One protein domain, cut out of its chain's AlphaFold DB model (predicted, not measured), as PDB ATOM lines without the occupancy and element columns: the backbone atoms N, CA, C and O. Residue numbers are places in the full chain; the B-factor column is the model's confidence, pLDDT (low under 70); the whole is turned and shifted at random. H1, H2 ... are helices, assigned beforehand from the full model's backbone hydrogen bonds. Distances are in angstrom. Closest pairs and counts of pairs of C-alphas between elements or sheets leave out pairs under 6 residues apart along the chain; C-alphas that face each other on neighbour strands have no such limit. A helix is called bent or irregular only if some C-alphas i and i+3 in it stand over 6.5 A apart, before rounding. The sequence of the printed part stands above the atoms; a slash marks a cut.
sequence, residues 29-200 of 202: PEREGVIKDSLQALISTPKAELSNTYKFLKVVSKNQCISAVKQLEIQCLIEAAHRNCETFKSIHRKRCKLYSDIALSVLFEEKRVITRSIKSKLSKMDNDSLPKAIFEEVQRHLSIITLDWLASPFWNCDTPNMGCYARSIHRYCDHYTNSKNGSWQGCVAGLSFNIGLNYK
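This is residues 29 to 200 of the 202 residues of an uncharacterized protein of Bdellovibrionaceae bacterium (UniProt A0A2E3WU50). Two crossed helices, H4 and H8, make the core; H1 and H6 pack on opposite sides of H8, and H7 makes a hairpin with it. H2 and H3 pack on H4, while short H5 sits at a far corner near the start of H6. The printed part has 172 residues with eight named helices, H1 to H8 in chain order, and no named strand: all helix, mostly crossed. It is compact, with a radius of gyration of the C-alphas of 16.2 A and spans of 44 by 40 by 32 A.

Start at H4, residues 90 to 113; its residues 102 to 109 alone touch H8, residues 184 to 200, closest at C-alphas 102 and 189, 5.1 A, at a steep tilt of 64 degrees. H3, residues 70 to 85, forms a hairpin with H4, whose residues 93 to 104 alone touch it, closest at C-alphas 85 and 93, 5.2 A. H2, residues 47 to 63, touches H4's residues 99 to 107 alone, closest at C-alphas 54 and 103, 5.4 A. H1, residues 29 to 43, touches H8, closest at C-alphas 42 and 196, 4.8 A. Residues 139 to 146 alone of H6, residues 130 to 151, touch residues 187 to 194 alone of H8, about perpendicular at 82 degrees, closest at C-alphas 142 and 190, 5.5 A. H7, residues 162 to 179, forms a hairpin with H8; its residues 169 to 177 alone touch residues 184 to 191 alone of H8, closest at C-alphas 173 and 187, 5.6 A. H5, residues 116 to 122, only just touches H6, with 3 pairs of C-alphas within 8 A, closest at C-alphas 122 and 130, 6.4 A. Every O i to N i+4 pair is within hydrogen-bond range in H1, H2, H5, H6 and H7, against 11 of 12 in H3, 19 of 20 in H4 and 12 of 13 in H8.

Find H4 from C-alpha 90 at (123.581, 149.804, 165.821); it runs 34.6 A. H6 runs 31.5 A, H8 25.5 A, H7 25.3 A, H2 24.5 A, H3 23.3 A and H1 21.0 A. H8 ends at C-alpha 200, (105.281, 158.092, 151.376), and is irregular: C-alphas 197 and 200 are 7.3 A apart.

The C-alphas farthest apart, of Ala 68 and Asp 158, are 47.1 A apart. The printed part has no cut and no long link. Look for pLDDT under 70 at residues 180 to 181 and 200.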
ATOM      1  N   PRO A  29     102.073 154.752 179.089       81.56
ATOM      2  CA  PRO A  29     103.199 155.485 178.505       81.56
ATOM      3  C   PRO A  29     104.204 154.610 177.745       81.56
ATOM      4  O   PRO A  29     104.668 155.000 176.674       81.56
ATOM      5  N   GLU A  30     104.527 153.420 178.253       84.62
ATOM      6  CA  GLU A  30     105.419 152.472 177.574       84.62
ATOM      7  C   GLU A  30     104.806 151.946 176.274       84.62
ATOM      8  O   GLU A  30     105.489 151.898 175.249       84.62
ATOM      9  N   ARG A  31     103.508 151.606 176.277       85.62
ATOM     10  CA  ARG A  31     102.797 151.158 175.066       85.62
ATOM     11  C   ARG A  31     102.801 152.239 173.992       85.62
ATOM     12  O   ARG A  31     103.128 151.959 172.840       85.62
ATOM     13  N   GLU A  32     102.481 153.476 174.367       91.69
ATOM     14  CA  GLU A  32     102.529 154.625 173.458       91.69
ATOM     15  C   GLU A  32     103.956 154.864 172.933       91.69
ATOM     16  O   GLU A  32     104.140 155.109 171.739       91.69
ATOM     17  N   GLY A  33     104.976 154.726 173.786       92.12
ATOM     18  CA  GLY A  33     106.384 154.834 173.398       92.12
ATOM     19  C   GLY A  33     106.800 153.802 172.346       92.12
ATOM     20  O   GLY A  33     107.375 154.166 171.322       92.12
ATOM     21  N   VAL A  34     106.444 152.529 172.547       89.50
ATOM     22  CA  VAL A  34     106.742 151.446 171.593       89.50
ATOM     23  C   VAL A  34     106.044 151.673 170.251       89.50
ATOM     24  O   VAL A  34     106.661 151.476 169.200       89.50
ATOM     25  N   ILE A  35     104.784 152.125 170.261       93.81
ATOM     26  CA  ILE A  35     104.047 152.435 169.027       93.81
ATOM     27  C   ILE A  35     104.716 153.600 168.298       93.81
ATOM     28  O   ILE A  35     104.962 153.509 167.098       93.81
ATOM     29  N   LYS A  36     105.064 154.673 169.015       94.56
ATOM     30  CA  LYS A  36     105.743 155.841 168.443       94.56
ATOM     31  C   LYS A  36     107.070 155.456 167.784       94.56
ATOM     32  O   LYS A  36     107.310 155.832 166.636       94.56
ATOM     33  N   ASP A  37     107.909 154.695 168.483       93.56
ATOM     34  CA  ASP A  37     109.200 154.232 167.964       93.56
ATOM     35  C   ASP A  37     109.017 153.335 166.730       93.56
ATOM     36  O   ASP A  37     109.747 153.468 165.744       93.56
ATOM     37  N   SER A  38     108.001 152.469 166.746       94.12
ATOM     38  CA  SER A  38     107.642 151.609 165.612       94.12
ATOM     39  C   SER A  38     107.171 152.412 164.399       94.12
ATOM     40  O   SER A  38     107.639 152.172 163.287       94.12
ATOM     41  N   LEU A  39     106.298 153.405 164.593       93.19
ATOM     42  CA  LEU A  39     105.836 154.297 163.525       93.19
ATOM     43  C   LEU A  39     107.001 155.064 162.900       93.19
ATOM     44  O   LEU A  39     107.148 155.082 161.676       93.19
ATOM     45  N   GLN A  40     107.878 155.635 163.731       93.50
ATOM     46  CA  GLN A  40     109.070 156.331 163.255       93.50
ATOM     47  C   GLN A  40     109.979 155.389 162.460       93.50
ATOM     48  O   GLN A  40     110.499 155.772 161.407       93.50
ATOM     49  N   ALA A  41     110.161 154.154 162.937       93.00
ATOM     50  CA  ALA A  41     110.945 153.142 162.248       93.00
ATOM     51  C   ALA A  41     110.358 152.805 160.873       93.00
ATOM     52  O   ALA A  41     111.104 152.786 159.894       93.00
ATOM     53  N   LEU A  42     109.044 152.594 160.784       92.19
ATOM     54  CA  LEU A  42     108.345 152.263 159.542       92.19
ATOM     55  C   LEU A  42     108.422 153.403 158.522       92.19
ATOM     56  O   LEU A  42     108.864 153.188 157.398       92.19
ATOM     57  N   ILE A  43     108.091 154.630 158.929       90.94
ATOM     58  CA  ILE A  43     108.097 155.810 158.049       90.94
ATOM     59  C   ILE A  43     109.509 156.131 157.544       90.94
ATOM     60  O   ILE A  43     109.715 156.478 156.379       90.94
ATOM     61  N   SER A  44     110.518 155.954 158.397       90.50
ATOM     62  CA  SER A  44     111.919 156.194 158.026       90.50
ATOM     63  C   SER A  44     112.512 155.082 157.150       90.50
ATOM     64  O   SER A  44     113.656 155.203 156.710       90.50
ATOM     65  N   THR A  45     111.775 153.997 156.897       90.38
ATOM     66  CA  THR A  45     112.252 152.826 156.146       90.38
ATOM     67  C   THR A  45     111.647 152.814 154.734       90.38
ATOM     68  O   THR A  45     110.478 153.162 154.553       90.38
ATOM     69  N   PRO A  46     112.414 152.513 153.673       89.81
ATOM     70  CA  PRO A  46     111.868 152.366 152.324       89.81
ATOM     71  C   PRO A  46     110.786 151.278 152.247       89.81
ATOM     72  O   PRO A  46     110.945 150.192 152.800       89.81
ATOM     73  N   LYS A  47     109.712 151.530 151.487       86.38
ATOM     74  CA  LYS A  47     108.607 150.574 151.269       86.38
ATOM     75  C   LYS A  47     109.103 149.216 150.755       86.38
ATOM     76  O   LYS A  47     108.600 148.174 151.168       86.38
ATOM     77  N   ALA A  48     110.129 149.229 149.901       86.19
ATOM     78  CA  ALA A  48     110.779 148.020 149.402       86.19
ATOM     79  C   ALA A  48     111.435 147.196 150.524       86.19
ATOM     80  O   ALA A  48     111.266 145.981 150.547       86.19
ATOM     81  N   GLU A  49     112.117 147.834 151.481       88.88
ATOM     82  CA  GLU A  49     112.704 147.144 152.639       88.88
ATOM     83  C   GLU A  49     111.613 146.513 153.513       88.88
ATOM     84  O   GLU A  49     111.695 145.326 153.814       88.88
ATOM     85  N   LEU A  50     110.537 147.251 153.820       88.81
ATOM     86  CA  LEU A  50     109.397 146.722 154.585       88.81
ATOM     87  C   LEU A  50     108.757 145.504 153.898       88.81
ATOM     88  O   LEU A  50     108.493 144.481 154.536       88.81
ATOM     89  N   SER A  51     108.544 145.592 152.580       84.75
ATOM     90  CA  SER A  51     108.008 144.489 151.777       84.75
ATOM     91  C   SER A  51     108.946 143.279 151.774       84.75
ATOM     92  O   SER A  51     108.491 142.144 151.928       84.75
ATOM     93  N   ASN A  52     110.255 143.506 151.638       88.06
ATOM     94  CA  ASN A  52     111.259 142.446 151.625       88.06
ATOM     95  C   ASN A  52     111.354 141.733 152.976       88.06
ATOM     96  O   ASN A  52     111.386 140.505 152.996       88.06
ATOM     97  N   THR A  53     111.313 142.463 154.092       91.75
ATOM     98  CA  THR A  53     111.277 141.871 155.436       91.75
ATOM     99  C   THR A  53     110.050 140.988 155.624       91.75
ATOM    100  O   THR A  53     110.171 139.843 156.054       91.75
ATOM    101  N   TYR A  54     108.867 141.467 155.239       89.88
ATOM    102  CA  TYR A  54     107.650 140.664 155.324       89.88
ATOM    103  C   TYR A  54     107.719 139.405 154.435       89.88
ATOM    104  O   TYR A  54     107.397 138.306 154.891       89.88
ATOM    105  N   LYS A  55     108.218 139.517 153.195       88.75
ATOM    106  CA  LYS A  55     108.448 138.360 152.304       88.75
ATOM    107  C   LYS A  55     109.437 137.359 152.904       88.75
ATOM    108  O   LYS A  55     109.162 136.161 152.885       88.75
ATOM    109  N   PHE A  56     110.548 137.837 153.463       92.94
ATOM    110  CA  PHE A  56     111.532 137.010 154.162       92.94
ATOM    111  C   PHE A  56     110.877 136.214 155.297       92.94
ATOM    112  O   PHE A  56     110.996 134.990 155.331       92.94
ATOM    113  N   LEU A  57     110.096 136.870 156.158       93.38
ATOM    114  CA  LEU A  57     109.395 136.203 157.260       93.38
ATOM    115  C   LEU A  57     108.392 135.150 156.769       93.38
ATOM    116  O   LEU A  57     108.274 134.088 157.380       93.38
ATOM    117  N   LYS A  58     107.710 135.381 155.638       91.06
ATOM    118  CA  LYS A  58     106.843 134.361 155.016       91.06
ATOM    119  C   LYS A  58     107.625 133.135 154.558       91.06
ATOM    120  O   LYS A  58     107.156 132.017 154.760       91.06
ATOM    121  N   VAL A  59     108.786 133.332 153.934       92.38
ATOM    122  CA  VAL A  59     109.659 132.238 153.478       92.38
ATOM    123  C   VAL A  59     110.159 131.437 154.679       92.38
ATOM    124  O   VAL A  59     110.010 130.217 154.711       92.38
ATOM    125  N   VAL A  60     110.665 132.120 155.707       94.44
ATOM    126  CA  VAL A  60     111.128 131.492 156.950       94.44
ATOM    127  C   VAL A  60     109.996 130.729 157.639       94.44
ATOM    128  O   VAL A  60     110.186 129.569 158.001       94.44
ATOM    129  N   SER A  61     108.799 131.316 157.757       93.38
ATOM    130  CA  SER A  61     107.637 130.650 158.367       93.38
ATOM    131  C   SER A  61     107.206 129.390 157.628       93.38
ATOM    132  O   SER A  61     106.627 128.511 158.258       93.38
ATOM    133  N   LYS A  62     107.418 129.311 156.312       89.94
ATOM    134  CA  LYS A  62     107.006 128.158 155.504       89.94
ATOM    135  C   LYS A  62     108.057 127.057 155.428       89.94
ATOM    136  O   LYS A  62     107.670 125.921 155.196       89.94
ATOM    137  N   ASN A  63     109.336 127.394 155.596       91.56
ATOM    138  CA  ASN A  63     110.440 126.481 155.284       91.56
ATOM    139  C   ASN A  63     111.322 126.134 156.487       91.56
ATOM    140  O   ASN A  63     111.853 125.032 156.543       91.56
ATOM    141  N   GLN A  64     111.525 127.067 157.422       93.44
ATOM    142  CA  GLN A  64     112.499 126.919 158.512       93.44
ATOM    143  C   GLN A  64     111.815 126.835 159.875       93.44
ATOM    144  O   GLN A  64     112.096 125.941 160.664       93.44
ATOM    145  N   CYS A  65     110.874 127.739 160.139       93.62
ATOM    146  CA  CYS A  65     110.141 127.786 161.397       93.62
ATOM    147  C   CYS A  65     108.856 126.960 161.306       93.62
ATOM    148  O   CYS A  65     107.758 127.500 161.411       93.62
ATOM    149  N   ILE A  66     108.996 125.651 161.084       91.19
ATOM    150  CA  ILE A  66     107.878 124.701 161.080       91.19
ATOM    151  C   ILE A  66     107.935 123.900 162.379       91.19
ATOM    152  O   ILE A  66     108.872 123.140 162.608       91.19
ATOM    153  N   SER A  67     106.930 124.059 163.236       90.88
ATOM    154  CA  SER A  67     106.805 123.268 164.459       90.88
ATOM    155  C   SER A  67     105.342 122.982 164.764       90.88
ATOM    156  O   SER A  67     104.485 123.845 164.585       90.88
ATOM    157  N   ALA A  68     105.061 121.774 165.258       88.75
ATOM    158  CA  ALA A  68     103.757 121.442 165.826       88.75
ATOM    159  C   ALA A  68     103.490 122.222 167.128       88.75
ATOM    160  O   ALA A  68     102.340 122.447 167.500       88.75
ATOM    161  N   VAL A  69     104.552 122.668 167.811       92.88
ATOM    162  CA  VAL A  69     104.461 123.473 169.029       92.88
ATOM    163  C   VAL A  69     104.460 124.949 168.649       92.88
ATOM    164  O   VAL A  69     105.483 125.506 168.245       92.88
ATOM    165  N   LYS A  70     103.308 125.608 168.823       86.19
ATOM    166  CA  LYS A  70     103.112 126.996 168.385       86.19
ATOM    167  C   LYS A  70     104.120 127.976 168.989       86.19
ATOM    168  O   LYS A  70     104.573 128.894 168.312       86.19
ATOM    169  N   GLN A  71     104.491 127.766 170.248       90.12
ATOM    170  CA  GLN A  71     105.476 128.594 170.936       90.12
ATOM    171  C   GLN A  71     106.864 128.516 170.279       90.12
ATOM    172  O   GLN A  71     107.498 129.550 170.100       90.12
ATOM    173  N   LEU A  72     107.298 127.322 169.856       91.44
ATOM    174  CA  LEU A  72     108.582 127.136 169.170       91.44
ATOM    175  C   LEU A  72     108.573 127.771 167.774       91.44
ATOM    176  O   LEU A  72     109.563 128.372 167.368       91.44
ATOM    177  N   GLU A  73     107.450 127.686 167.052       91.44
ATOM    178  CA  GLU A  73     107.273 128.401 165.779       91.44
ATOM    179  C   GLU A  73     107.433 129.918 165.976       91.44
ATOM    180  O   GLU A  73     108.166 130.566 165.228       91.44
ATOM    181  N   ILE A  74     106.773 130.483 166.994       90.25
ATOM    182  CA  ILE A  74     106.842 131.916 167.305       90.25
ATOM    183  C   ILE A  74     108.271 132.323 167.679       90.25
ATOM    184  O   ILE A  74     108.785 133.290 167.124       90.25
ATOM    185  N   GLN A  75     108.925 131.577 168.574       93.19
ATOM    186  CA  GLN A  75     110.306 131.849 168.988       93.19
ATOM    187  C   GLN A  75     111.269 131.812 167.800       93.19
ATOM    188  O   GLN A  75     112.019 132.763 167.593       93.19
ATOM    189  N   CYS A  76     111.181 130.780 166.957       96.19
ATOM    190  CA  CYS A  76     111.994 130.674 165.748       96.19
ATOM    191  C   CYS A  76     111.814 131.889 164.825       96.19
ATOM    192  O   CYS A  76     112.794 132.420 164.299       96.19
ATOM    193  N   LEU A  77     110.574 132.355 164.646       94.81
ATOM    194  CA  LEU A  77     110.282 133.510 163.799       94.81
ATOM    195  C   LEU A  77     110.821 134.820 164.373       94.81
ATOM    196  O   LEU A  77     111.379 135.610 163.613       94.81
ATOM    197  N   ILE A  78     110.692 135.039 165.685       94.44
ATOM    198  CA  ILE A  78     111.264 136.212 166.368       94.44
ATOM    199  C   ILE A  78     112.784 136.214 166.203       94.44
ATOM    200  O   ILE A  78     113.372 137.212 165.786       94.44
ATOM    201  N   GLU A  79     113.429 135.077 166.453       96.00
ATOM    202  CA  GLU A  79     114.874 134.967 166.288       96.00
ATOM    203  C   GLU A  79     115.307 135.193 164.840       96.00
ATOM    204  O   GLU A  79     116.289 135.887 164.597       96.00
ATOM    205  N   ALA A  80     114.597 134.631 163.860       95.50
ATOM    206  CA  ALA A  80     114.910 134.841 162.451       95.50
ATOM    207  C   ALA A  80     114.738 136.311 162.037       95.50
ATOM    208  O   ALA A  80     115.594 136.848 161.331       95.50
ATOM    209  N   ALA A  81     113.677 136.970 162.517       94.00
ATOM    210  CA  ALA A  81     113.442 138.395 162.320       94.00
ATOM    211  C   ALA A  81     114.614 139.230 162.857       94.00
ATOM    212  O   ALA A  81     115.146 140.089 162.156       94.00
ATOM    213  N   HIS A  82     115.065 138.943 164.080       95.31
ATOM    214  CA  HIS A  82     116.142 139.699 164.721       95.31
ATOM    215  C   HIS A  82     117.515 139.369 164.139       95.31
ATOM    216  O   HIS A  82     118.308 140.288 163.940       95.31
ATOM    217  N   ARG A  83     117.782 138.105 163.787       95.06
ATOM    218  CA  ARG A  83     119.014 137.686 163.096       95.06
ATOM    219  C   ARG A  83     119.185 138.408 161.762       95.06
ATOM    220  O   ARG A  83     120.292 138.845 161.458       95.06
ATOM    221  N   ASN A  84     118.101 138.615 161.010       92.50
ATOM    222  CA  ASN A  84     118.130 139.396 159.767       92.50
ATOM    223  C   ASN A  84     118.576 140.857 159.987       92.50
ATOM    224  O   ASN A  84     119.088 141.495 159.071       92.50
ATOM    225  N   CYS A  85     118.429 141.379 161.207       95.12
ATOM    226  CA  CYS A  85     118.828 142.736 161.562       95.12
ATOM    227  C   CYS A  85     120.285 142.866 162.036       95.12
ATOM    228  O   CYS A  85     120.798 143.983 162.132       95.12
ATOM    229  N   GLU A  86     120.970 141.765 162.357       93.69
ATOM    230  CA  GLU A  86     122.310 141.817 162.960       93.69
ATOM    231  C   GLU A  86     123.392 142.319 161.990       93.69
ATOM    232  O   GLU A  86     124.404 142.871 162.422       93.69
ATOM    233  N   THR A  87     123.146 142.232 160.680       89.19
ATOM    234  CA  THR A  87     124.031 142.751 159.623       89.19
ATOM    235  C   THR A  87     124.088 144.283 159.576       89.19
ATOM    236  O   THR A  87     125.011 144.854 158.995       89.19
ATOM    237  N   PHE A  88     123.139 144.976 160.214       90.25
ATOM    238  CA  PHE A  88     123.082 146.435 160.240       90.25
ATOM    239  C   PHE A  88     123.901 147.038 161.398       90.25
ATOM    240  O   PHE A  88     124.062 146.446 162.472       90.25
ATOM    241  N   LYS A  89     124.371 148.283 161.205       91.62
ATOM    242  CA  LYS A  89     124.968 149.122 162.267       91.62
ATOM    243  C   LYS A  89     123.943 149.413 163.374       91.62
ATOM    244  O   LYS A  89     122.750 149.452 163.097       91.62
ATOM    245  N   SER A  90     124.406 149.696 164.596       90.00
ATOM    246  CA  SER A  90     123.581 149.804 165.821       90.00
ATOM    247  C   SER A  90     122.227 150.528 165.654       90.00
ATOM    248  O   SER A  90     121.178 149.935 165.909       90.00
ATOM    249  N   ILE A  91     122.209 151.766 165.140       87.75
ATOM    250  CA  ILE A  91     120.957 152.533 164.975       87.75
ATOM    251  C   ILE A  91     120.000 151.902 163.948       87.75
ATOM    252  O   ILE A  91     118.794 151.804 164.182       87.75
ATOM    253  N   HIS A  92     120.534 151.406 162.831       89.19
ATOM    254  CA  HIS A  92     119.757 150.731 161.791       89.19
ATOM    255  C   HIS A  92     119.278 149.352 162.248       89.19
ATOM    256  O   HIS A  92     118.175 148.950 161.896       89.19
ATOM    257  N   ARG A  93     120.058 148.667 163.089       93.50
ATOM    258  CA  ARG A  93     119.685 147.402 163.727       93.50
ATOM    259  C   ARG A  93     118.491 147.586 164.655       93.50
ATOM    260  O   ARG A  93     117.537 146.822 164.543       93.50
ATOM    261  N   LYS A  94     118.498 148.613 165.518       91.56
ATOM    262  CA  LYS A  94     117.344 148.927 166.384       91.56
ATOM    263  C   LYS A  94     116.089 149.186 165.545       91.56
ATOM    264  O   LYS A  94     115.048 148.594 165.803       91.56
ATOM    265  N   ARG A  95     116.211 150.013 164.501       92.12
ATOM    266  CA  ARG A  95     115.113 150.292 163.563       92.12
ATOM    267  C   ARG A  95     114.605 149.026 162.865       92.12
ATOM    268  O   ARG A  95     113.399 148.842 162.756       92.12
ATOM    269  N   CYS A  96     115.521 148.163 162.432       94.81
ATOM    270  CA  CYS A  96     115.194 146.900 161.783       94.81
ATOM    271  C   CYS A  96     114.398 145.967 162.683       94.81
ATOM    272  O   CYS A  96     113.392 145.420 162.237       94.81
ATOM    273  N   LYS A  97     114.794 145.833 163.952       94.56
ATOM    274  CA  LYS A  97     114.058 145.006 164.915       94.56
ATOM    275  C   LYS A  97     112.618 145.499 165.064       94.56
ATOM    276  O   LYS A  97     111.701 144.713 164.873       94.56
ATOM    277  N   LEU A  98     112.424 146.812 165.226       94.06
ATOM    278  CA  LEU A  98     111.091 147.417 165.347       94.06
ATOM    279  C   LEU A  98     110.184 147.123 164.142       94.06
ATOM    280  O   LEU A  98     109.084 146.605 164.317       94.06
ATOM    281  N   TYR A  99     110.624 147.410 162.909       93.31
ATOM    282  CA  TYR A  99     109.766 147.126 161.752       93.31
ATOM    283  C   TYR A  99     109.601 145.621 161.491       93.31
ATOM    284  O   TYR A  99     108.592 145.211 160.917       93.31
ATOM    285  N   SER A 100     110.565 144.787 161.905       94.31
ATOM    286  CA  SER A 100     110.483 143.330 161.750       94.31
ATOM    287  C   SER A 100     109.486 142.719 162.733       94.31
ATOM    288  O   SER A 100     108.734 141.831 162.338       94.31
ATOM    289  N   ASP A 101     109.407 143.236 163.961       93.00
ATOM    290  CA  ASP A 101     108.405 142.837 164.957       93.00
ATOM    291  C   ASP A 101     106.982 143.187 164.487       93.00
ATOM    292  O   ASP A 101     106.054 142.380 164.615       93.00
ATOM    293  N   ILE A 102     106.810 144.357 163.855       92.62
ATOM    294  CA  ILE A 102     105.543 144.744 163.218       92.62
ATOM    295  C   ILE A 102     105.214 143.814 162.044       92.62
ATOM    296  O   ILE A 102     104.105 143.285 161.977       92.62
ATOM    297  N   ALA A 103     106.165 143.564 161.140       91.56
ATOM    298  CA  ALA A 103     105.954 142.671 159.998       91.56
ATOM    299  C   ALA A 103     105.611 141.235 160.436       91.56
ATOM    300  O   ALA A 103     104.759 140.585 159.827       91.56
ATOM    301  N   LEU A 104     106.232 140.749 161.514       91.88
ATOM    302  CA  LEU A 104     105.934 139.451 162.110       91.88
ATOM    303  C   LEU A 104     104.528 139.415 162.725       91.88
ATOM    304  O   LEU A 104     103.788 138.452 162.529       91.88
ATOM    305  N   SER A 105     104.129 140.479 163.415       89.31
ATOM    306  CA  SER A 105     102.775 140.604 163.960       89.31
ATOM    307  C   SER A 105     101.724 140.605 162.843       89.31
ATOM    308  O   SER A 105     100.737 139.878 162.928       89.31
ATOM    309  N   VAL A 106     101.978 141.310 161.734       87.00
ATOM    310  CA  VAL A 106     101.128 141.260 160.530       87.00
ATOM    311  C   VAL A 106     101.075 139.852 159.929       87.00
ATOM    312  O   VAL A 106     100.012 139.411 159.501       87.00
ATOM    313  N   LEU A 107     102.183 139.104 159.931       89.38
ATOM    314  CA  LEU A 107     102.200 137.708 159.481       89.38
ATOM    315  C   LEU A 107     101.335 136.791 160.364       89.38
ATOM    316  O   LEU A 107     100.697 135.863 159.856       89.38
ATOM    317  N   PHE A 108     101.289 137.020 161.678       86.50
ATOM    318  CA  PHE A 108     100.380 136.281 162.557       86.50
ATOM    319  C   PHE A 108      98.919 136.650 162.309       86.50
ATOM    320  O   PHE A 108      98.063 135.764 162.267       86.50
ATOM    321  N   GLU A 109      98.643 137.926 162.061       82.50
ATOM    322  CA  GLU A 109      97.307 138.401 161.711       82.50
ATOM    323  C   GLU A 109      96.849 137.872 160.343       82.50
ATOM    324  O   GLU A 109      95.696 137.468 160.214       82.50
ATOM    325  N   GLU A 110      97.742 137.737 159.353       85.44
ATOM    326  CA  GLU A 110      97.442 137.073 158.072       85.44
ATOM    327  C   GLU A 110      96.861 135.673 158.299       85.44
ATOM    328  O   GLU A 110      95.867 135.315 157.673       85.44
ATOM    329  N   LYS A 111      97.424 134.881 159.224       81.69
ATOM    330  CA  LYS A 111      96.912 133.530 159.527       81.69
ATOM    331  C   LYS A 111      95.491 133.556 160.107       81.69
ATOM    332  O   LYS A 111      94.767 132.576 159.949       81.69
ATOM    333  N   ARG A 112      95.088 134.653 160.759       80.94
ATOM    334  CA  ARG A 112      93.721 134.860 161.268       80.94
ATOM    335  C   ARG A 112      92.774 135.345 160.171       80.94
ATOM    336  O   ARG A 112      91.645 134.869 160.090       80.94
ATOM    337  N   VAL A 113      93.231 136.279 159.337       81.94
ATOM    338  CA  VAL A 113      92.443 136.881 158.249       81.94
ATOM    339  C   VAL A 113      92.206 135.877 157.123       81.94
ATOM    340  O   VAL A 113      91.081 135.726 156.656       81.94
ATOM    341  N   ILE A 114      93.236 135.140 156.709       84.94
ATOM    342  CA  ILE A 114      93.167 134.167 155.616       84.94
ATOM    343  C   ILE A 114      92.609 132.842 156.143       84.94
ATOM    344  O   ILE A 114      93.317 131.863 156.386       84.94
ATOM    345  N   THR A 115      91.290 132.815 156.324       83.25
ATOM    346  CA  THR A 115      90.547 131.616 156.732       83.25
ATOM    347  C   THR A 115      90.573 130.530 155.652       83.25
ATOM    348  O   THR A 115      90.879 130.788 154.486       83.25
ATOM    349  N   ARG A 116      90.181 129.291 155.996       81.75
ATOM    350  CA  ARG A 116      90.044 128.195 155.012       81.75
ATOM    351  C   ARG A 116      89.102 128.555 153.857       81.75
ATOM    352  O   ARG A 116      89.395 128.209 152.719       81.75
ATOM    353  N   SER A 117      88.015 129.271 154.151       83.94
ATOM    354  CA  SER A 117      87.054 129.748 153.148       83.94
ATOM    355  C   SER A 117      87.709 130.727 152.170       83.94
ATOM    356  O   SER A 117      87.660 130.521 150.958       83.94
ATOM    357  N   ILE A 118      88.420 131.734 152.691       84.00
ATOM    358  CA  ILE A 118      89.155 132.701 151.865       84.00
ATOM    359  C   ILE A 118      90.233 131.989 151.053       84.00
ATOM    360  O   ILE A 118      90.311 132.177 149.845       84.00
ATOM    361  N   LYS A 119      91.006 131.094 151.676       82.69
ATOM    362  CA  LYS A 119      92.026 130.303 150.983       82.69
ATOM    363  C   LYS A 119      91.436 129.473 149.841       82.69
ATOM    364  O   LYS A 119      92.035 129.429 148.777       82.69
ATOM    365  N   SER A 120      90.266 128.860 150.035       83.56
ATOM    366  CA  SER A 120      89.557 128.104 148.993       83.56
ATOM    367  C   SER A 120      89.025 128.998 147.869       83.56
ATOM    368  O   SER A 120      89.051 128.612 146.702       83.56
ATOM    369  N   LYS A 121      88.567 130.213 148.192       84.75
ATOM    370  CA  LYS A 121      88.171 131.205 147.186       84.75
ATOM    371  C   LYS A 121      89.375 131.655 146.355       84.75
ATOM    372  O   LYS A 121      89.273 131.727 145.135       84.75
ATOM    373  N   LEU A 122      90.502 131.918 147.013       83.06
ATOM    374  CA  LEU A 122      91.740 132.368 146.378       83.06
ATOM    375  C   LEU A 122      92.454 131.245 145.612       83.06
ATOM    376  O   LEU A 122      93.084 131.520 144.603       83.06
ATOM    377  N   SER A 123      92.321 129.978 146.018       77.56
ATOM    378  CA  SER A 123      92.941 128.838 145.320       77.56
ATOM    379  C   SER A 123      92.330 128.535 143.950       77.56
ATOM    380  O   SER A 123      92.817 127.651 143.257       77.56
ATOM    381  N   LYS A 124      91.242 129.221 143.577       82.75
ATOM    382  CA  LYS A 124      90.687 129.194 142.216       82.75
ATOM    383  C   LYS A 124      91.442 130.121 141.254       82.75
ATOM    384  O   LYS A 124      91.135 130.124 140.071       82.75
ATOM    385  N   MET A 125      92.367 130.932 141.770       78.88
ATOM    386  CA  MET A 125      93.261 131.780 140.985       78.88
ATOM    387  C   MET A 125      94.530 131.005 140.624       78.88
ATOM    388  O   MET A 125      94.931 130.098 141.356       78.88
ATOM    389  N   ASP A 126      95.189 131.405 139.538       79.06
ATOM    390  CA  ASP A 126      96.463 130.818 139.125       79.06
ATOM    391  C   ASP A 126      97.520 130.911 140.236       79.06
ATOM    392  O   ASP A 126      97.568 131.882 141.003       79.06
ATOM    393  N   ASN A 127      98.405 129.910 140.302       73.81
ATOM    394  CA  ASN A 127      99.434 129.803 141.344       73.81
ATOM    395  C   ASN A 127     100.344 131.039 141.424       73.81
ATOM    396  O   ASN A 127     100.766 131.410 142.520       73.81
ATOM    397  N   ASP A 128     100.586 131.707 140.295       75.75
ATOM    398  CA  ASP A 128     101.406 132.921 140.231       75.75
ATOM    399  C   ASP A 128     100.676 134.153 140.795       75.75
ATOM    400  O   ASP A 128     101.299 135.063 141.348       75.75
ATOM    401  N   SER A 129      99.342 134.161 140.732       79.81
ATOM    402  CA  SER A 129      98.495 135.250 141.235       79.81
ATOM    403  C   SER A 129      98.144 135.095 142.718       79.81
ATOM    404  O   SER A 129      97.875 136.083 143.405       79.81
ATOM    405  N   LEU A 130      98.190 133.869 143.247       80.19
ATOM    406  CA  LEU A 130      97.788 133.555 144.619       80.19
ATOM    407  C   LEU A 130      98.565 134.342 145.701       80.19
ATOM    408  O   LEU A 130      97.921 134.886 146.604       80.19
ATOM    409  N   PRO A 131      99.911 134.468 145.666       77.00
ATOM    410  CA  PRO A 131     100.641 135.249 146.666       77.00
ATOM    411  C   PRO A 131     100.247 136.729 146.680       77.00
ATOM    412  O   PRO A 131     100.169 137.327 147.755       77.00
ATOM    413  N   LYS A 132      99.987 137.301 145.497       80.94
ATOM    414  CA  LYS A 132      99.546 138.689 145.334       80.94
ATOM    415  C   LYS A 132      98.134 138.876 145.889       80.94
ATOM    416  O   LYS A 132      97.936 139.755 146.717       80.94
ATOM    417  N   ALA A 133      97.201 137.992 145.539       83.75
ATOM    418  CA  ALA A 133      95.821 138.064 146.016       83.75
ATOM    419  C   ALA A 133      95.702 137.892 147.542       83.75
ATOM    420  O   ALA A 133      94.912 138.574 148.190       83.75
ATOM    421  N   ILE A 134      96.522 137.021 148.147       82.69
ATOM    422  CA  ILE A 134      96.611 136.906 149.612       82.69
ATOM    423  C   ILE A 134      97.081 138.226 150.230       82.69
ATOM    424  O   ILE A 134      96.517 138.675 151.224       82.69
ATOM    425  N   PHE A 135      98.123 138.837 149.663       81.06
ATOM    426  CA  PHE A 135      98.648 140.101 150.169       81.06
ATOM    427  C   PHE A 135      97.624 141.235 150.044       81.06
ATOM    428  O   PHE A 135      97.424 141.969 151.006       81.06
ATOM    429  N   GLU A 136      96.930 141.333 148.910       84.00
ATOM    430  CA  GLU A 136      95.854 142.306 148.693       84.00
ATOM    431  C   GLU A 136      94.698 142.113 149.682       84.00
ATOM    432  O   GLU A 136      94.191 143.091 150.222       84.00
ATOM    433  N   GLU A 137      94.316 140.871 149.991       86.00
ATOM    434  CA  GLU A 137      93.270 140.593 150.983       86.00
ATOM    435  C   GLU A 137      93.700 140.989 152.405       86.00
ATOM    436  O   GLU A 137      92.912 141.573 153.154       86.00
ATOM    437  N   VAL A 138      94.964 140.741 152.772       84.62
ATOM    438  CA  VAL A 138      95.533 141.240 154.034       84.62
ATOM    439  C   VAL A 138      95.515 142.766 154.047       84.62
ATOM    440  O   VAL A 138      95.012 143.354 155.001       84.62
ATOM    441  N   GLN A 139      95.997 143.421 152.987       82.56
ATOM    442  CA  GLN A 139      95.982 144.880 152.880       82.56
ATOM    443  C   GLN A 139      94.564 145.444 152.978       82.56
ATOM    444  O   GLN A 139      94.353 146.399 153.716       82.56
ATOM    445  N   ARG A 140      93.583 144.825 152.313       86.12
ATOM    446  CA  ARG A 140      92.169 145.204 152.398       86.12
ATOM    447  C   ARG A 140      91.669 145.144 153.838       86.12
ATOM    448  O   ARG A 140      91.041 146.094 154.297       86.12
ATOM    449  N   HIS A 141      91.968 144.065 154.561       86.19
ATOM    450  CA  HIS A 141      91.592 143.936 155.969       86.19
ATOM    451  C   HIS A 141      92.252 145.010 156.845       86.19
ATOM    452  O   HIS A 141      91.574 145.649 157.647       86.19
ATOM    453  N   LEU A 142      93.552 145.260 156.658       84.38
ATOM    454  CA  LEU A 142      94.272 146.308 157.386       84.38
ATOM    455  C   LEU A 142      93.723 147.708 157.075       84.38
ATOM    456  O   LEU A 142      93.599 148.533 157.978       84.38
ATOM    457  N   SER A 143      93.356 147.974 155.820       86.38
ATOM    458  CA  SER A 143      92.750 149.242 155.411       86.38
ATOM    459  C   SER A 143      91.363 149.438 156.017       86.38
ATOM    460  O   SER A 143      91.052 150.549 156.417       86.38
ATOM    461  N   ILE A 144      90.556 148.381 156.169       88.44
ATOM    462  CA  ILE A 144      89.265 148.469 156.877       88.44
ATOM    463  C   ILE A 144      89.476 148.906 158.328       88.44
ATOM    464  O   ILE A 144      88.817 149.837 158.777       88.44
ATOM    465  N   ILE A 145      90.420 148.286 159.042       88.69
ATOM    466  CA  ILE A 145      90.739 148.667 160.430       88.69
ATOM    467  C   ILE A 145      91.264 150.109 160.487       88.69
ATOM    468  O   ILE A 145      90.942 150.845 161.412       88.69
ATOM    469  N   THR A 146      92.047 150.524 159.488       90.62
ATOM    470  CA  THR A 146      92.573 151.895 159.386       90.62
ATOM    471  C   THR A 146      91.457 152.914 159.166       90.62
ATOM    472  O   THR A 146      91.449 153.951 159.819       90.62
ATOM    473  N   LEU A 147      90.493 152.621 158.292       90.44
ATOM    474  CA  LEU A 147      89.340 153.489 158.053       90.44
ATOM    475  C   LEU A 147      88.429 153.578 159.283       90.44
ATOM    476  O   LEU A 147      87.994 154.672 159.625       90.44
ATOM    477  N   ASP A 148      88.183 152.456 159.963       92.12
ATOM    478  CA  ASP A 148      87.406 152.430 161.211       92.12
ATOM    479  C   ASP A 148      88.093 153.263 162.304       92.12
ATOM    480  O   ASP A 148      87.459 154.085 162.958       92.12
ATOM    481  N   TRP A 149      89.420 153.155 162.424       93.94
ATOM    482  CA  TRP A 149      90.211 153.999 163.316       93.94
ATOM    483  C   TRP A 149      90.102 155.492 162.982       93.94
ATOM    484  O   TRP A 149      89.828 156.285 163.884       93.94
ATOM    485  N   LEU A 150      90.264 155.880 161.715       91.19
ATOM    486  CA  LEU A 150      90.164 157.281 161.275       91.19
ATOM    487  C   LEU A 150      88.760 157.873 161.478       91.19
ATOM    488  O   LEU A 150      88.634 159.072 161.710       91.19
ATOM    489  N   ALA A 151      87.713 157.048 161.401       91.75
ATOM    490  CA  ALA A 151      86.332 157.449 161.672       91.75
ATOM    491  C   ALA A 151      85.963 157.403 163.168       91.75
ATOM    492  O   ALA A 151      84.902 157.889 163.563       91.75
ATOM    493  N   SER A 152      86.811 156.801 164.005       93.25
ATOM    494  CA  SER A 152      86.554 156.633 165.433       93.25
ATOM    495  C   SER A 152      86.765 157.939 166.215       93.25
ATOM    496  O   SER A 152      87.592 158.768 165.829       93.25
ATOM    497  N   PRO A 153      86.132 158.101 167.394       92.75
ATOM    498  CA  PRO A 153      86.385 159.250 168.272       92.75
ATOM    499  C   PRO A 153      87.808 159.270 168.856       92.75
ATOM    500  O   PRO A 153      88.191 160.224 169.532       92.75
ATOM    501  N   PHE A 154      88.596 158.209 168.646       92.56
ATOM    502  CA  PHE A 154      89.985 158.147 169.086       92.56
ATOM    503  C   PHE A 154      90.933 158.855 168.116       92.56
ATOM    504  O   PHE A 154      92.062 159.156 168.509       92.56
ATOM    505  N   TRP A 155      90.510 159.125 166.876       90.56
ATOM    506  CA  TRP A 155      91.264 159.939 165.928       90.56
ATOM    507  C   TRP A 155      91.039 161.429 166.205       90.56
ATOM    508  O   TRP A 155      89.948 161.959 166.015       90.56
ATOM    509  N   ASN A 156      92.085 162.105 166.680       86.81
ATOM    510  CA  ASN A 156      92.049 163.525 167.040       86.81
ATOM    511  C   ASN A 156      93.386 164.237 166.768       86.81
ATOM    512  O   ASN A 156      93.781 165.147 167.497       86.81
ATOM    513  N   CYS A 157      94.122 163.774 165.757       86.62
ATOM    514  CA  CYS A 157      95.429 164.318 165.415       86.62
ATOM    515  C   CYS A 157      95.304 165.350 164.294       86.62
ATOM    516  O   CYS A 157      95.272 164.989 163.122       86.62
ATOM    517  N   ASP A 158      95.287 166.633 164.662       77.56
ATOM    518  CA  ASP A 158      95.171 167.750 163.708       77.56
ATOM    519  C   ASP A 158      96.427 167.942 162.839       77.56
ATOM    520  O   ASP A 158      96.384 168.572 161.786       77.56
ATOM    521  N   THR A 159      97.570 167.404 163.277       76.19
ATOM    522  CA  THR A 159      98.846 167.454 162.548       76.19
ATOM    523  C   THR A 159      99.568 166.103 162.602       76.19
ATOM    524  O   THR A 159      99.330 165.323 163.536       76.19
ATOM    525  N   PRO A 160     100.477 165.804 161.646       74.12
ATOM    526  CA  PRO A 160     101.276 164.578 161.648       74.12
ATOM    527  C   PRO A 160     102.255 164.547 162.836       74.12
ATOM    528  O   PRO A 160     103.426 164.903 162.732       74.12
ATOM    529  N   ASN A 161     101.770 164.122 163.999       86.25
ATOM    530  CA  ASN A 161     102.553 163.988 165.220       86.25
ATOM    531  C   ASN A 161     102.569 162.519 165.649       86.25
ATOM    532  O   ASN A 161     101.547 161.977 166.067       86.25
ATOM    533  N   MET A 162     103.746 161.885 165.608       88.56
ATOM    534  CA  MET A 162     103.899 160.463 165.951       88.56
ATOM    535  C   MET A 162     103.458 160.134 167.380       88.56
ATOM    536  O   MET A 162     102.969 159.037 167.629       88.56
ATOM    537  N   GLY A 163     103.593 161.074 168.320       90.88
ATOM    538  CA  GLY A 163     103.074 160.905 169.677       90.88
ATOM    539  C   GLY A 163     101.545 160.922 169.726       90.88
ATOM    540  O   GLY A 163     100.949 160.141 170.465       90.88
ATOM    541  N   CYS A 164     100.905 161.764 168.910       91.69
ATOM    542  CA  CYS A 164      99.450 161.760 168.772       91.69
ATOM    543  C   CYS A 164      98.963 160.467 168.107       91.69
ATOM    544  O   CYS A 164      98.081 159.801 168.645       91.69
ATOM    545  N   TYR A 165      99.598 160.058 167.002       92.00
ATOM    546  CA  TYR A 165      99.254 158.823 166.291       92.00
ATOM    547  C   TYR A 165      99.384 157.619 167.222       92.00
ATOM    548  O   TYR A 165      98.463 156.816 167.314       92.00
ATOM    549  N   ALA A 166     100.482 157.529 167.976       93.81
ATOM    550  CA  ALA A 166     100.699 156.444 168.923       93.81
ATOM    551  C   ALA A 166      99.610 156.362 170.002       93.81
ATOM    552  O   ALA A 166      99.091 155.279 170.273       93.81
ATOM    553  N   ARG A 167      99.219 157.502 170.578       94.00
ATOM    554  CA  ARG A 167      98.144 157.582 171.576       94.00
ATOM    555  C   ARG A 167      96.785 157.206 170.995       94.00
ATOM    556  O   ARG A 167      96.034 156.462 171.622       94.00
ATOM    557  N   SER A 168      96.478 157.717 169.806       94.25
ATOM    558  CA  SER A 168      95.235 157.436 169.091       94.25
ATOM    559  C   SER A 168      95.116 155.946 168.753       94.25
ATOM    560  O   SER A 168      94.116 155.320 169.104       94.25
ATOM    561  N   ILE A 169      96.175 155.350 168.188       94.69
ATOM    562  CA  ILE A 169      96.269 153.911 167.901       94.69
ATOM    563  C   ILE A 169      96.127 153.094 169.183       94.69
ATOM    564  O   ILE A 169      95.361 152.135 169.209       94.69
ATOM    565  N   HIS A 170      96.832 153.464 170.258       93.69
ATOM    566  CA  HIS A 170      96.763 152.740 171.526       93.69
ATOM    567  C   HIS A 170      95.328 152.669 172.061       93.69
ATOM    568  O   HIS A 170      94.849 151.569 172.342       93.69
ATOM    569  N   ARG A 171      94.644 153.818 172.157       92.81
ATOM    570  CA  ARG A 171      93.266 153.916 172.665       92.81
ATOM    571  C   ARG A 171      92.271 153.178 171.780       92.81
ATOM    572  O   ARG A 171      91.448 152.423 172.288       92.81
ATOM    573  N   TYR A 172      92.372 153.370 170.466       94.12
ATOM    574  CA  TYR A 172      91.522 152.666 169.518       94.12
ATOM    575  C   TYR A 172      91.717 151.155 169.617       94.12
ATOM    576  O   TYR A 172      90.735 150.432 169.713       94.12
ATOM    577  N   CYS A 173      92.959 150.669 169.657       92.00
ATOM    578  CA  CYS A 173      93.215 149.236 169.732       92.00
ATOM    579  C   CYS A 173      92.788 148.621 171.062       92.00
ATOM    580  O   CYS A 173      92.317 147.491 171.054       92.00
ATOM    581  N   ASP A 174      92.896 149.346 172.176       90.56
ATOM    582  CA  ASP A 174      92.369 148.898 173.470       90.56
ATOM    583  C   ASP A 174      90.837 148.741 173.424       90.56
ATOM    584  O   ASP A 174      90.280 147.719 173.828       90.56
ATOM    585  N   HIS A 175      90.140 149.703 172.811       89.50
ATOM    586  CA  HIS A 175      88.698 149.616 172.588       89.50
ATOM    587  C   HIS A 175      88.309 148.515 171.584       89.50
ATOM    588  O   HIS A 175      87.367 147.750 171.814       89.50
ATOM    589  N   TYR A 176      89.037 148.414 170.473       86.88
ATOM    590  CA  TYR A 176      88.803 147.446 169.406       86.88
ATOM    591  C   TYR A 176      88.915 146.015 169.932       86.88
ATOM    592  O   TYR A 176      88.074 145.185 169.611       86.88
ATOM    593  N   THR A 177      89.890 145.716 170.793       83.38
ATOM    594  CA  THR A 177      90.050 144.367 171.360       83.38
ATOM    595  C   THR A 177      89.005 144.003 172.398       83.38
ATOM    596  O   THR A 177      88.673 142.833 172.545       83.38
ATOM    597  N   ASN A 178      88.477 144.993 173.117       77.19
ATOM    598  CA  ASN A 178      87.406 144.762 174.086       77.19
ATOM    599  C   ASN A 178      86.044 144.560 173.400       77.19
ATOM    600  O   ASN A 178      85.158 143.921 173.960       77.19
ATOM    601  N   SER A 179      85.872 145.094 172.188       71.62
ATOM    602  CA  SER A 179      84.611 145.048 171.430       71.62
ATOM    603  C   SER A 179      84.599 144.023 170.290       71.62
ATOM    604  O   SER A 179      83.531 143.589 169.851       71.62
ATOM    605  N   LYS A 180      85.769 143.621 169.787       65.62
ATOM    606  CA  LYS A 180      85.962 142.666 168.692       65.62
ATOM    607  C   LYS A 180      86.967 141.608 169.145       65.62
ATOM    608  O   LYS A 180      87.942 141.935 169.805       65.62
ATOM    609  N   ASN A 181      86.782 140.353 168.729       63.66
ATOM    610  CA  ASN A 181      87.678 139.218 169.026       63.66
ATOM    611  C   ASN A 181      89.064 139.325 168.329       63.66
ATOM    612  O   ASN A 181      89.491 138.408 167.623       63.66
ATOM    613  N   GLY A 182      89.751 140.460 168.463       70.75
ATOM    614  CA  GLY A 182      91.091 140.730 167.950       70.75
ATOM    615  C   GLY A 182      92.129 140.805 169.070       70.75
ATOM    616  O   GLY A 182      91.788 140.947 170.240       70.75
ATOM    617  N   SER A 183      93.411 140.717 168.707       83.56
ATOM    618  CA  SER A 183      94.521 140.963 169.638       83.56
ATOM    619  C   SER A 183      94.966 142.426 169.572       83.56
ATOM    620  O   SER A 183      94.921 143.049 168.506       83.56
ATOM    621  N   TRP A 184      95.423 142.980 170.699       86.62
ATOM    622  CA  TRP A 184      95.881 144.375 170.758       86.62
ATOM    623  C   TRP A 184      97.119 144.565 169.886       86.62
ATOM    624  O   TRP A 184      97.196 145.496 169.089       86.62
ATOM    625  N   GLN A 185      98.041 143.605 169.963       85.31
ATOM    626  CA  GLN A 185      99.257 143.540 169.161       85.31
ATOM    627  C   GLN A 185      98.929 143.497 167.665       85.31
ATOM    628  O   GLN A 185      99.556 144.199 166.876       85.31
ATOM    629  N   GLY A 186      97.917 142.717 167.281       84.44
ATOM    630  CA  GLY A 186      97.451 142.612 165.905       84.44
ATOM    631  C   GLY A 186      96.858 143.909 165.371       84.44
ATOM    632  O   GLY A 186      97.203 144.331 164.269       84.44
ATOM    633  N   CYS A 187      96.020 144.575 166.170       89.12
ATOM    634  CA  CYS A 187      95.465 145.883 165.825       89.12
ATOM    635  C   CYS A 187      96.570 146.935 165.647       89.12
ATOM    636  O   CYS A 187      96.646 147.587 164.604       89.12
ATOM    637  N   VAL A 188      97.476 147.048 166.625       92.50
ATOM    638  CA  VAL A 188      98.587 148.009 166.598       92.50
ATOM    639  C   VAL A 188      99.499 147.763 165.404       92.50
ATOM    640  O   VAL A 188      99.846 148.708 164.690       92.50
ATOM    641  N   ALA A 189      99.882 146.508 165.169       90.12
ATOM    642  CA  ALA A 189     100.742 146.149 164.054       90.12
ATOM    643  C   ALA A 189     100.062 146.413 162.713       90.12
ATOM    644  O   ALA A 189     100.690 146.969 161.817       90.12
ATOM    645  N   GLY A 190      98.779 146.073 162.590       88.88
ATOM    646  CA  GLY A 190      97.995 146.312 161.388       88.88
ATOM    647  C   GLY A 190      97.922 147.789 161.010       88.88
ATOM    648  O   GLY A 190      98.254 148.146 159.877       88.88
ATOM    649  N   LEU A 191      97.558 148.645 161.970       92.19
ATOM    650  CA  LEU A 191      97.502 150.096 161.778       92.19
ATOM    651  C   LEU A 191      98.884 150.677 161.474       92.19
ATOM    652  O   LEU A 191      99.059 151.377 160.479       92.19
ATOM    653  N   SER A 192      99.889 150.339 162.288       92.25
ATOM    654  CA  SER A 192     101.248 150.866 162.123       92.25
ATOM    655  C   SER A 192     101.835 150.476 160.769       92.25
ATOM    656  O   SER A 192     102.414 151.313 160.080       92.25
ATOM    657  N   PHE A 193     101.657 149.218 160.353       87.69
ATOM    658  CA  PHE A 193     102.143 148.724 159.068       87.69
ATOM    659  C   PHE A 193     101.431 149.390 157.889       87.69
ATOM    660  O   PHE A 193     102.094 149.768 156.925       87.69
ATOM    661  N   ASN A 194     100.109 149.585 157.970       86.75
ATOM    662  CA  ASN A 194      99.347 150.291 156.939       86.75
ATOM    663  C   ASN A 194      99.827 151.746 156.793       86.75
ATOM    664  O   ASN A 194     100.150 152.170 155.685       86.75
ATOM    665  N   ILE A 195      99.996 152.465 157.910       86.88
ATOM    666  CA  ILE A 195     100.579 153.817 157.922       86.88
ATOM    667  C   ILE A 195     101.970 153.794 157.281       86.88
ATOM    668  O   ILE A 195     102.237 154.565 156.367       86.88
ATOM    669  N   GLY A 196     102.844 152.878 157.702       84.75
ATOM    670  CA  GLY A 196     104.202 152.753 157.171       84.75
ATOM    671  C   GLY A 196     104.269 152.526 155.657       84.75
ATOM    672  O   GLY A 196     105.141 153.081 154.991       84.75
ATOM    673  N   LEU A 197     103.347 151.732 155.106       81.19
ATOM    674  CA  LEU A 197     103.283 151.448 153.668       81.19
ATOM    675  C   LEU A 197     102.751 152.618 152.831       81.19
ATOM    676  O   LEU A 197     103.124 152.713 151.658       81.19
ATOM    677  N   ASN A 198     101.893 153.459 153.414       80.94
ATOM    678  CA  ASN A 198     101.142 154.498 152.704       80.94
ATOM    679  C   ASN A 198     101.625 155.928 153.009       80.94
ATOM    680  O   ASN A 198     101.245 156.858 152.311       80.94
ATOM    681  N   TYR A 199     102.489 156.126 154.010       75.94
ATOM    682  CA  TYR A 199     102.956 157.460 154.413       75.94
ATOM    683  C   TYR A 199     103.727 158.210 153.315       75.94
ATOM    684  O   TYR A 199     103.721 159.431 153.302       75.94
ATOM    685  N   LYS A 200     104.415 157.496 152.415       59.28
ATOM    686  CA  LYS A 200     105.281 158.092 151.376       59.28
ATOM    687  C   LYS A 200     104.579 158.363 150.044       59.28
ATOM    688  O   LYS A 200     105.228 158.853 149.128       59.28
TER     689      LYS A 200